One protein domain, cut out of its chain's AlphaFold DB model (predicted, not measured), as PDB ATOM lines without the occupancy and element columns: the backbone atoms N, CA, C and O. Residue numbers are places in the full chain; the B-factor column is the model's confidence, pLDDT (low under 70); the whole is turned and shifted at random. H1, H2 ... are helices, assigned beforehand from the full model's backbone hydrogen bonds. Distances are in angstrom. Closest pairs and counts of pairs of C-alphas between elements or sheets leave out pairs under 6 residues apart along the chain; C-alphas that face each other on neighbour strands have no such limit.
ATOM      1  N   THR A 301       7.736  33.163  -9.041       44.53
ATOM      2  CA  THR A 301       6.502  33.965  -9.202       44.53
ATOM      3  C   THR A 301       5.994  34.648  -7.925       44.53
ATOM      4  O   THR A 301       5.032  35.414  -7.964       44.53
ATOM      5  N   HIS A 302       6.656  34.438  -6.784       43.75
ATOM      6  CA  HIS A 302       6.482  35.241  -5.574       43.75
ATOM      7  C   HIS A 302       7.213  36.604  -5.644       43.75
ATOM      8  O   HIS A 302       6.771  37.569  -5.023       43.75
ATOM      9  N   LEU A 303       8.293  36.719  -6.427       48.97
ATOM     10  CA  LEU A 303       9.127  37.919  -6.582       48.97
ATOM     11  C   LEU A 303       8.419  39.059  -7.331       48.97
ATOM     12  O   LEU A 303       8.782  40.220  -7.143       48.97
ATOM     13  N   THR A 304       7.415  38.753  -8.155       48.69
ATOM     14  CA  THR A 304       6.596  39.738  -8.886       48.69
ATOM     15  C   THR A 304       5.343  40.179  -8.118       48.69
ATOM     16  O   THR A 304       4.763  41.208  -8.450       48.69
ATOM     17  N   ARG A 305       4.947  39.474  -7.042       49.03
ATOM     18  CA  ARG A 305       3.762  39.813  -6.214       49.03
ATOM     19  C   ARG A 305       3.909  41.088  -5.379       49.03
ATOM     20  O   ARG A 305       2.943  41.545  -4.770       49.03
ATOM     21  N   HIS A 306       5.106  41.658  -5.314       49.00
ATOM     22  CA  HIS A 306       5.334  42.982  -4.753       49.00
ATOM     23  C   HIS A 306       5.764  43.920  -5.876       49.00
ATOM     24  O   HIS A 306       6.893  43.840  -6.356       49.00
ATOM     25  N   ASN A 307       4.848  44.804  -6.269       58.50
ATOM     26  CA  ASN A 307       5.124  45.967  -7.099       58.50
ATOM     27  C   ASN A 307       4.763  47.228  -6.282       58.50
ATOM     28  O   ASN A 307       3.581  47.408  -5.986       58.50
ATOM     29  N   PRO A 308       5.734  48.063  -5.859       72.69
ATOM     30  CA  PRO A 308       7.181  47.897  -6.025       72.69
ATOM     31  C   PRO A 308       7.765  46.692  -5.260       72.69
ATOM     32  O   PRO A 308       7.296  46.374  -4.160       72.69
ATOM     33  N   PRO A 309       8.829  46.043  -5.769       76.81
ATOM     34  CA  PRO A 309       9.592  45.069  -4.994       76.81
ATOM     35  C   PRO A 309      10.358  45.767  -3.859       76.81
ATOM     36  O   PRO A 309      10.875  46.872  -4.013       76.81
ATOM     37  N   ARG A 310      10.456  45.117  -2.691       83.62
ATOM     38  CA  ARG A 310      11.130  45.689  -1.509       83.62
ATOM     39  C   ARG A 310      12.632  45.869  -1.761       83.62
ATOM     40  O   ARG A 310      13.250  45.024  -2.404       83.62
ATOM     41  N   LEU A 311      13.251  46.885  -1.152       78.00
ATOM     42  CA  LEU A 311      14.684  47.181  -1.327       78.00
ATOM     43  C   LEU A 311      15.610  45.990  -1.009       78.00
ATOM     44  O   LEU A 311      16.557  45.752  -1.749       78.00
ATOM     45  N   ARG A 312      15.307  45.178   0.021       78.69
ATOM     46  CA  ARG A 312      16.052  43.929   0.302       78.69
ATOM     47  C   ARG A 312      15.934  42.914  -0.844       78.69
ATOM     48  O   ARG A 312      16.909  42.258  -1.179       78.69
ATOM     49  N   THR A 313      14.767  42.809  -1.477       81.06
ATOM     50  CA  THR A 313      14.554  41.941  -2.646       81.06
ATOM     51  C   THR A 313      15.333  42.448  -3.861       81.06
ATOM     52  O   THR A 313      15.950  41.644  -4.549       81.06
ATOM     53  N   LEU A 314      15.360  43.765  -4.100       82.44
ATOM     54  CA  LEU A 314      16.172  44.364  -5.168       82.44
ATOM     55  C   LEU A 314      17.676  44.179  -4.916       82.44
ATOM     56  O   LEU A 314      18.382  43.757  -5.825       82.44
ATOM     57  N   ARG A 315      18.154  44.382  -3.680       86.12
ATOM     58  CA  ARG A 315      19.542  44.088  -3.285       86.12
ATOM     59  C   ARG A 315      19.925  42.636  -3.570       86.12
ATOM     60  O   ARG A 315      20.941  42.396  -4.213       86.12
ATOM     61  N   ASN A 316      19.110  41.678  -3.131       83.69
ATOM     62  CA  ASN A 316      19.401  40.259  -3.327       83.69
ATOM     63  C   ASN A 316      19.375  39.854  -4.814       83.69
ATOM     64  O   ASN A 316      20.180  39.020  -5.211       83.69
ATOM     65  N   ARG A 317      18.525  40.474  -5.651       86.31
ATOM     66  CA  ARG A 317      18.588  40.309  -7.119       86.31
ATOM     67  C   ARG A 317      19.892  40.847  -7.698       86.31
ATOM     68  O   ARG A 317      20.564  40.125  -8.418       86.31
ATOM     69  N   LEU A 318      20.268  42.085  -7.364       88.31
ATOM     70  CA  LEU A 318      21.482  42.723  -7.892       88.31
ATOM     71  C   LEU A 318      22.758  41.950  -7.517       88.31
ATOM     72  O   LEU A 318      23.640  41.819  -8.355       88.31
ATOM     73  N   ILE A 319      22.831  41.382  -6.307       87.19
ATOM     74  CA  ILE A 319      23.948  40.516  -5.884       87.19
ATOM     75  C   ILE A 319      23.983  39.204  -6.690       87.19
ATOM     76  O   ILE A 319      25.058  38.749  -7.055       87.19
ATOM     77  N   ARG A 320      22.824  38.617  -7.025       90.38
ATOM     78  CA  ARG A 320      22.741  37.399  -7.852       90.38
ATOM     79  C   ARG A 320      22.857  37.647  -9.360       90.38
ATOM     80  O   ARG A 320      22.833  36.685 -10.122       90.38
ATOM     81  N   LEU A 321      22.965  38.892  -9.835       92.19
ATOM     82  CA  LEU A 321      23.105  39.144 -11.276       92.19
ATOM     83  C   LEU A 321      24.487  38.779 -11.811       92.19
ATOM     84  O   LEU A 321      24.551  38.262 -12.921       92.19
ATOM     85  N   SER A 322      25.563  39.027 -11.059       91.38
ATOM     86  CA  SER A 322      26.920  38.674 -11.483       91.38
ATOM     87  C   SER A 322      27.860  38.395 -10.318       91.38
ATOM     88  O   SER A 322      27.792  39.046  -9.280       91.38
ATOM     89  N   SER A 323      28.790  37.467 -10.540       86.50
ATOM     90  CA  SER A 323      29.874  37.104  -9.625       86.50
ATOM     91  C   SER A 323      31.110  38.008  -9.739       86.50
ATOM     92  O   SER A 323      32.153  37.703  -9.161       86.50
ATOM     93  N   HIS A 324      31.037  39.095 -10.513       89.75
ATOM     94  CA  HIS A 324      32.176  39.966 -10.793       89.75
ATOM     95  C   HIS A 324      31.754  41.446 -10.819       89.75
ATOM     96  O   HIS A 324      30.626  41.737 -11.226       89.75
ATOM     97  N   PRO A 325      32.619  42.401 -10.413       87.88
ATOM     98  CA  PRO A 325      32.386  43.822 -10.649       87.88
ATOM     99  C   PRO A 325      32.086  44.114 -12.122       87.88
ATOM    100  O   PRO A 325      32.855  43.773 -13.018       87.88
ATOM    101  N   VAL A 326      30.967  44.797 -12.349       91.44
ATOM    102  CA  VAL A 326      30.484  45.220 -13.669       91.44
ATOM    103  C   VAL A 326      30.108  46.702 -13.644       91.44
ATOM    104  O   VAL A 326      29.806  47.266 -12.591       91.44
ATOM    105  N   ASN A 327      30.125  47.367 -14.799       92.88
ATOM    106  CA  ASN A 327      29.627  48.740 -14.918       92.88
ATOM    107  C   ASN A 327      28.102  48.774 -14.670       92.88
ATOM    108  O   ASN A 327      27.395  47.839 -15.046       92.88
ATOM    109  N   ILE A 328      27.587  49.865 -14.090       90.25
ATOM    110  CA  ILE A 328      26.143  50.117 -13.892       90.25
ATOM    111  C   ILE A 328      25.319  49.827 -15.164       90.25
ATOM    112  O   ILE A 328      24.222  49.284 -15.059       90.25
ATOM    113  N   ALA A 329      25.834  50.162 -16.353       91.44
ATOM    114  CA  ALA A 329      25.148  49.914 -17.622       91.44
ATOM    115  C   ALA A 329      25.049  48.413 -17.967       91.44
ATOM    116  O   ALA A 329      23.968  47.933 -18.292       91.44
ATOM    117  N   VAL A 330      26.138  47.656 -17.793       93.75
ATOM    118  CA  VAL A 330      26.161  46.191 -17.972       93.75
ATOM    119  C   VAL A 330      25.204  45.530 -16.973       93.75
ATOM    120  O   VAL A 330      24.371  44.714 -17.350       93.75
ATOM    121  N   LEU A 331      25.239  45.958 -15.706       93.25
ATOM    122  CA  LEU A 331      24.347  45.458 -14.653       93.25
ATOM    123  C   LEU A 331      22.859  45.761 -14.929       93.25
ATOM    124  O   LEU A 331      21.990  45.008 -14.488       93.25
ATOM    125  N   HIS A 332      22.557  46.833 -15.665       92.44
ATOM    126  CA  HIS A 332      21.205  47.143 -16.131       92.44
ATOM    127  C   HIS A 332      20.762  46.195 -17.259       92.44
ATOM    128  O   HIS A 332      19.662  45.649 -17.179       92.44
ATOM    129  N   GLU A 333      21.606  45.938 -18.265       94.00
ATOM    130  CA  GLU A 333      21.319  44.953 -19.325       94.00
ATOM    131  C   GLU A 333      21.104  43.547 -18.741       94.00
ATOM    132  O   GLU A 333      20.102  42.895 -19.033       94.00
ATOM    133  N   MET A 334      21.954  43.141 -17.794       94.31
ATOM    134  CA  MET A 334      21.811  41.910 -17.010       94.31
ATOM    135  C   MET A 334      20.488  41.848 -16.230       94.31
ATOM    136  O   MET A 334      19.847  40.796 -16.181       94.31
ATOM    137  N   TYR A 335      20.053  42.960 -15.622       93.56
ATOM    138  CA  TYR A 335      18.766  43.025 -14.923       93.56
ATOM    139  C   TYR A 335      17.600  42.840 -15.900       93.56
ATOM    140  O   TYR A 335      16.684  42.069 -15.615       93.56
ATOM    141  N   VAL A 336      17.639  43.517 -17.053       91.75
ATOM    142  CA  VAL A 336      16.591  43.441 -18.084       91.75
ATOM    143  C   VAL A 336      16.532  42.052 -18.726       91.75
ATOM    144  O   VAL A 336      15.438  41.545 -18.959       91.75
ATOM    145  N   HIS A 337      17.675  41.400 -18.941       91.56
ATOM    146  CA  HIS A 337      17.758  40.042 -19.480       91.56
ATOM    147  C   HIS A 337      17.125  38.990 -18.551       91.56
ATOM    148  O   HIS A 337      16.390  38.123 -19.014       91.56
ATOM    149  N   VAL A 338      17.354  39.081 -17.235       91.62
ATOM    150  CA  VAL A 338      16.878  38.073 -16.261       91.62
ATOM    151  C   VAL A 338      15.476  38.374 -15.717       91.62
ATOM    152  O   VAL A 338      14.694  37.456 -15.472       91.62
ATOM    153  N   TYR A 339      15.146  39.649 -15.491       88.88
ATOM    154  CA  TYR A 339      13.900  40.066 -14.829       88.88
ATOM    155  C   TYR A 339      12.926  40.817 -15.751       88.88
ATOM    156  O   TYR A 339      11.862  41.238 -15.286       88.88
ATOM    157  N   GLY A 340      13.264  40.972 -17.034       90.00
ATOM    158  CA  GLY A 340      12.500  41.743 -18.014       90.00
ATOM    159  C   GLY A 340      12.659  43.260 -17.858       90.00
ATOM    160  O   GLY A 340      13.269  43.763 -16.911       90.00
ATOM    161  N   SER A 341      12.050  44.010 -18.779       81.81
ATOM    162  CA  SER A 341      11.969  45.481 -18.792       81.81
ATOM    163  C   SER A 341      11.011  46.031 -17.720       81.81
ATOM    164  O   SER A 341      10.046  46.747 -17.987       81.81
ATOM    165  N   LEU A 342      11.274  45.676 -16.465       64.25
ATOM    166  CA  LEU A 342      10.468  46.050 -15.311       64.25
ATOM    167  C   LEU A 342      10.636  47.554 -15.040       64.25
ATOM    168  O   LEU A 342      11.709  47.991 -14.628       64.25
ATOM    169  N   GLN A 343       9.578  48.344 -15.262       59.50
ATOM    170  CA  GLN A 343       9.568  49.780 -14.957       59.50
ATOM    171  C   GLN A 343       9.921  50.000 -13.479       59.50
ATOM    172  O   GLN A 343       9.132  49.685 -12.588       59.50
ATOM    173  N   LEU A 344      11.121  50.521 -13.213       59.75
ATOM    174  CA  LEU A 344      11.585  50.792 -11.856       59.75
ATOM    175  C   LEU A 344      10.837  52.025 -11.317       59.75
ATOM    176  O   LEU A 344      11.022  53.126 -11.839       59.75
ATOM    177  N   PRO A 345       9.993  51.889 -10.275       45.25
ATOM    178  CA  PRO A 345       8.970  52.884  -9.937       45.25
ATOM    179  C   PRO A 345       9.509  54.084  -9.131       45.25
ATOM    180  O   PRO A 345       8.822  54.625  -8.271       45.25
ATOM    181  N   MET A 346      10.757  54.485  -9.385       48.31
ATOM    182  CA  MET A 346      11.421  55.656  -8.789       48.31
ATOM    183  C   MET A 346      12.057  56.575  -9.847       48.31
ATOM    184  O   MET A 346      12.731  57.541  -9.503       48.31
ATOM    185  N   CYS A 347      11.894  56.264 -11.135       44.06
ATOM    186  CA  CYS A 347      12.649  56.870 -12.229       44.06
ATOM    187  C   CYS A 347      11.763  57.852 -13.013       44.06
ATOM    188  O   CYS A 347      11.241  57.516 -14.070       44.06
ATOM    189  N   ALA A 348      11.567  59.056 -12.468       37.19
ATOM    190  CA  ALA A 348      10.698  60.091 -13.046       37.19
ATOM    191  C   ALA A 348      11.365  60.953 -14.144       37.19
ATOM    192  O   ALA A 348      10.770  61.925 -14.601       37.19
ATOM    193  N   GLU A 349      12.590  60.618 -14.557       43.97
ATOM    194  CA  GLU A 349      13.370  61.349 -15.564       43.97
ATOM    195  C   GLU A 349      13.895  60.398 -16.651       43.97
ATOM    196  O   GLU A 349      14.153  59.219 -16.401       43.97
ATOM    197  N   ASN A 350      14.068  60.927 -17.865       46.31
ATOM    198  CA  ASN A 350      14.112  60.178 -19.130       46.31
ATOM    199  C   ASN A 350      15.403  59.370 -19.405       46.31
ATOM    200  O   ASN A 350      15.792  59.206 -20.560       46.31
ATOM    201  N   SER A 351      16.092  58.852 -18.383       57.97
ATOM    202  CA  SER A 351      17.178  57.881 -18.583       57.97
ATOM    203  C   SER A 351      17.139  56.741 -17.559       57.97
ATOM    204  O   SER A 351      17.374  56.913 -16.362       57.97
ATOM    205  N   THR A 352      16.883  55.533 -18.066       66.06
ATOM    206  CA  THR A 352      16.832  54.280 -17.295       66.06
ATOM    207  C   THR A 352      18.107  54.049 -16.482       66.06
ATOM    208  O   THR A 352      18.039  53.670 -15.315       66.06
ATOM    209  N   VAL A 353      19.271  54.368 -17.057       66.50
ATOM    210  CA  VAL A 353      20.589  54.217 -16.420       66.50
ATOM    211  C   VAL A 353      20.776  55.154 -15.218       66.50
ATOM    212  O   VAL A 353      21.382  54.742 -14.229       66.50
ATOM    213  N   ALA A 354      20.242  56.383 -15.241       71.81
ATOM    214  CA  ALA A 354      20.302  57.276 -14.077       71.81
ATOM    215  C   ALA A 354      19.385  56.776 -12.952       71.81
ATOM    216  O   ALA A 354      19.805  56.682 -11.800       71.81
ATOM    217  N   GLY A 355      18.168  56.347 -13.298       75.00
ATOM    218  CA  GLY A 355      17.250  55.716 -12.351       75.00
ATOM    219  C   GLY A 355      17.823  54.447 -11.702       75.00
ATOM    220  O   GLY A 355      17.733  54.263 -10.487       75.00
ATOM    221  N   PHE A 356      18.486  53.602 -12.495       76.06
ATOM    222  CA  PHE A 356      19.175  52.404 -12.016       76.06
ATOM    223  C   PHE A 356      20.404  52.739 -11.157       76.06
ATOM    224  O   PHE A 356      20.636  52.088 -10.139       76.06
ATOM    225  N   ARG A 357      21.155  53.798 -11.494       76.88
ATOM    226  CA  ARG A 357      22.254  54.320 -10.664       76.88
ATOM    227  C   ARG A 357      21.763  54.716  -9.270       76.88
ATOM    228  O   ARG A 357      22.377  54.293  -8.293       76.88
ATOM    229  N   GLU A 358      20.665  55.463  -9.152       77.88
ATOM    230  CA  GLU A 358      20.118  55.829  -7.836       77.88
ATOM    231  C   GLU A 358      19.601  54.606  -7.058       77.88
ATOM    232  O   GLU A 358      19.821  54.517  -5.849       77.88
ATOM    233  N   LEU A 359      19.017  53.607  -7.735       77.31
ATOM    234  CA  LEU A 359      18.683  52.325  -7.104       77.31
ATOM    235  C   LEU A 359      19.930  51.617  -6.544       77.31
ATOM    236  O   LEU A 359      19.889  51.131  -5.414       77.31
ATOM    237  N   VAL A 360      21.038  51.577  -7.292       78.75
ATOM    238  CA  VAL A 360      22.305  50.980  -6.830       78.75
ATOM    239  C   VAL A 360      22.862  51.731  -5.613       78.75
ATOM    240  O   VAL A 360      23.254  51.077  -4.645       78.75
ATOM    241  N   LYS A 361      22.825  53.074  -5.585       80.44
ATOM    242  CA  LYS A 361      23.218  53.852  -4.387       80.44
ATOM    243  C   LYS A 361      22.354  53.510  -3.170       80.44
ATOM    244  O   LYS A 361      22.884  53.281  -2.083       80.44
ATOM    245  N   LEU A 362      21.033  53.449  -3.359       75.62
ATOM    246  CA  LEU A 362      20.058  53.156  -2.303       75.62
ATOM    247  C   LEU A 362      20.219  51.728  -1.751       75.62
ATOM    248  O   LEU A 362      20.096  51.509  -0.548       75.62
ATOM    249  N   VAL A 363      20.542  50.765  -2.618       73.94
ATOM    250  CA  VAL A 363      20.859  49.372  -2.258       73.94
ATOM    251  C   VAL A 363      22.206  49.248  -1.535       73.94
ATOM    252  O   VAL A 363      22.320  48.454  -0.595       73.94
ATOM    253  N   GLY A 364      23.202  50.040  -1.943       69.12
ATOM    254  CA  GLY A 364      24.510  50.144  -1.291       69.12
ATOM    255  C   GLY A 364      24.496  50.915   0.036       69.12
ATOM    256  O   GLY A 364      25.450  50.810   0.800       69.12
ATOM    257  N   GLY A 365      23.419  51.653   0.336       58.88
ATOM    258  CA  GLY A 365      23.271  52.436   1.568       58.88
ATOM    259  C   GLY A 365      24.088  53.732   1.598       58.88
ATOM    260  O   GLY A 365      24.446  54.193   2.676       58.88
ATOM    261  N   TRP A 366      24.414  54.308   0.437       51.91
ATOM    262  CA  TRP A 366      25.303  55.471   0.340       51.91
ATOM    263  C   TRP A 366      24.533  56.792   0.528       51.91
ATOM    264  O   TRP A 366      23.872  57.257  -0.399       51.91
ATOM    265  N   ASP A 367      24.622  57.404   1.718       43.78
ATOM    266  CA  ASP A 367      23.919  58.655   2.073       43.78
ATOM    267  C   ASP A 367      24.759  59.941   1.902       43.78
ATOM    268  O   ASP A 367      24.320  61.032   2.264       43.78
ATOM    269  N   ARG A 381      33.335  49.504  -2.168       42.06
ATOM    270  CA  ARG A 381      34.315  50.613  -2.248       42.06
ATOM    271  C   ARG A 381      34.391  51.343  -3.614       42.06
ATOM    272  O   ARG A 381      34.840  52.483  -3.648       42.06
ATOM    273  N   GLY A 382      33.948  50.731  -4.719       47.28
ATOM    274  CA  GLY A 382      34.239  51.194  -6.092       47.28
ATOM    275  C   GLY A 382      33.243  52.134  -6.797       47.28
ATOM    276  O   GLY A 382      33.490  52.504  -7.941       47.28
ATOM    277  N   VAL A 383      32.142  52.570  -6.163       49.94
ATOM    278  CA  VAL A 383      31.098  53.384  -6.848       49.94
ATOM    279  C   VAL A 383      31.640  54.703  -7.438       49.94
ATOM    280  O   VAL A 383      31.093  55.208  -8.419       49.94
ATOM    281  N   LYS A 384      32.754  55.233  -6.905       45.91
ATOM    282  CA  LYS A 384      33.448  56.428  -7.430       45.91
ATOM    283  C   LYS A 384      33.986  56.270  -8.864       45.91
ATOM    284  O   LYS A 384      34.190  57.283  -9.522       45.91
ATOM    285  N   GLU A 385      34.168  55.044  -9.353       54.44
ATOM    286  CA  GLU A 385      34.736  54.739 -10.681       54.44
ATOM    287  C   GLU A 385      33.689  54.172 -11.663       54.44
ATOM    288  O   GLU A 385      34.015  53.734 -12.763       54.44
ATOM    289  N   GLY A 386      32.404  54.160 -11.284       59.78
ATOM    290  CA  GLY A 386      31.308  53.651 -12.123       59.78
ATOM    291  C   GLY A 386      31.188  52.119 -12.190       59.78
ATOM    292  O   GLY A 386      30.243  51.614 -12.803       59.78
ATOM    293  N   MET A 387      32.090  51.385 -11.530       60.72
ATOM    294  CA  MET A 387      32.018  49.932 -11.357       60.72
ATOM    295  C   MET A 387      31.285  49.551 -10.065       60.72
ATOM    296  O   MET A 387      31.483  50.141  -9.001       60.72
ATOM    297  N   VAL A 388      30.442  48.525 -10.156       65.75
ATOM    298  CA  VAL A 388      29.581  48.037  -9.077       65.75
ATOM    299  C   VAL A 388      30.163  46.735  -8.535       65.75
ATOM    300  O   VAL A 388      29.950  45.662  -9.092       65.75
ATOM    301  N   TRP A 389      30.930  46.846  -7.452       55.28
ATOM    302  CA  TRP A 389      31.605  45.719  -6.803       55.28
ATOM    303  C   TRP A 389      30.639  44.903  -5.944       55.28
ATOM    304  O   TRP A 389      30.529  45.141  -4.744       55.28
ATOM    305  N   ALA A 390      29.954  43.935  -6.555       49.56
ATOM    306  CA  ALA A 390      29.269  42.897  -5.795       49.56
ATOM    307  C   ALA A 390      30.293  42.105  -4.950       49.56
ATOM    308  O   ALA A 390      31.363  41.766  -5.465       49.56
ATOM    309  N   PRO A 391      30.005  41.806  -3.669       40.88
ATOM    310  CA  PRO A 391      30.849  40.911  -2.889       40.88
ATOM    311  C   PRO A 391      30.787  39.491  -3.481       40.88
ATOM    312  O   PRO A 391      29.714  39.081  -3.934       40.88
ATOM    313  N   PRO A 392      31.884  38.711  -3.451       42.91
ATOM    314  CA  PRO A 392      31.823  37.298  -3.804       42.91
ATOM    315  C   PRO A 392      30.845  36.587  -2.859       42.91
ATOM    316  O   PRO A 392      30.907  36.766  -1.642       42.91
TER     317      PRO A 392
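What this domain is: This is residues 301 to 367 and 381 to 392 of the 995 residues of an uncharacterized protein of Jimgerdemannia flammicorona (UniProt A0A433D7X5). Three helices of similar length, H1, H2 and H3, form a compact triangular cluster in which each one packs on the other two and crosses them nearly at right angles. A long loop, residues 340 to 351, leads from the end of H2 round to the start of H3, and residues 387 and 388, in the separate last stretch, pair with residues 326 and 327 just before H2. The printed part has 79 residues with three named helices, in the order H1, H2, H3, and no named strand; the class is all helix, although under half of the residues, 36 of 79, are in named elements. The whole is compact, with a radius of gyration of the C-alphas of 12.1 A, and its outline is rounded, with spans of 33 by 29 by 25 A.

How they stand to each other: H1, residues 311 to 321, and H2, residues 328 to 339, touch, with Leu 321 and Met 334 as their closest C-alphas, 6.5 A apart. Their lines are about perpendicular, at 83 degrees, and H2 touches H1 with residues 331 to 335 alone. H3, residues 352 to 364, touches H1 with residue 363 alone; the closest C-alphas are those of Arg 315 and Val 363, 5.5 A apart. The lines of H1 and H3 are about perpendicular, at 74 degrees. H2 and H3 touch through residues 328 to 332 of H2 and residues 353 to 357 of H3. Their closest C-alphas, those of Ala 329 and Val 353, are 6.4 A apart, and their lines are about perpendicular, at 88 degrees. The helix packing is mostly crossed, with 0 of these 3 pairs at a shallow tilt. Residues 326 to 327 and residues 387 to 388 form a short antiparallel pairing outside any named strand. In H1, H2 and H3 every O i to N i+4 pair is within hydrogen-bond range.

Where its parts are: H1, residues 311 to 321, is 15.3 A from first to last C-alpha and begins at C-alpha 311, (14.684, 47.181, -1.327). H2, residues 328 to 339, is 15.9 A long and begins at C-alpha 328, (26.143, 50.117, -13.892). H3, residues 352 to 364, is 18.2 A long and ends at C-alpha 364, (24.510, 50.144, -1.291).

The domain as a whole: The C-alphas of Thr 301 and Lys 384, the two farthest apart, are 35.1 A apart. Residues 368 to 380 are not printed, and C-alphas 367 and 381 are 13.8 A apart across this cut. The link from H1 to H2 is short, and that from H2 to H3 is long. The mean pLDDT of the printed part is 70.5; it is under 70 in residues 301 to 307, 342 to 353, 364 to 367 and 381 to 392.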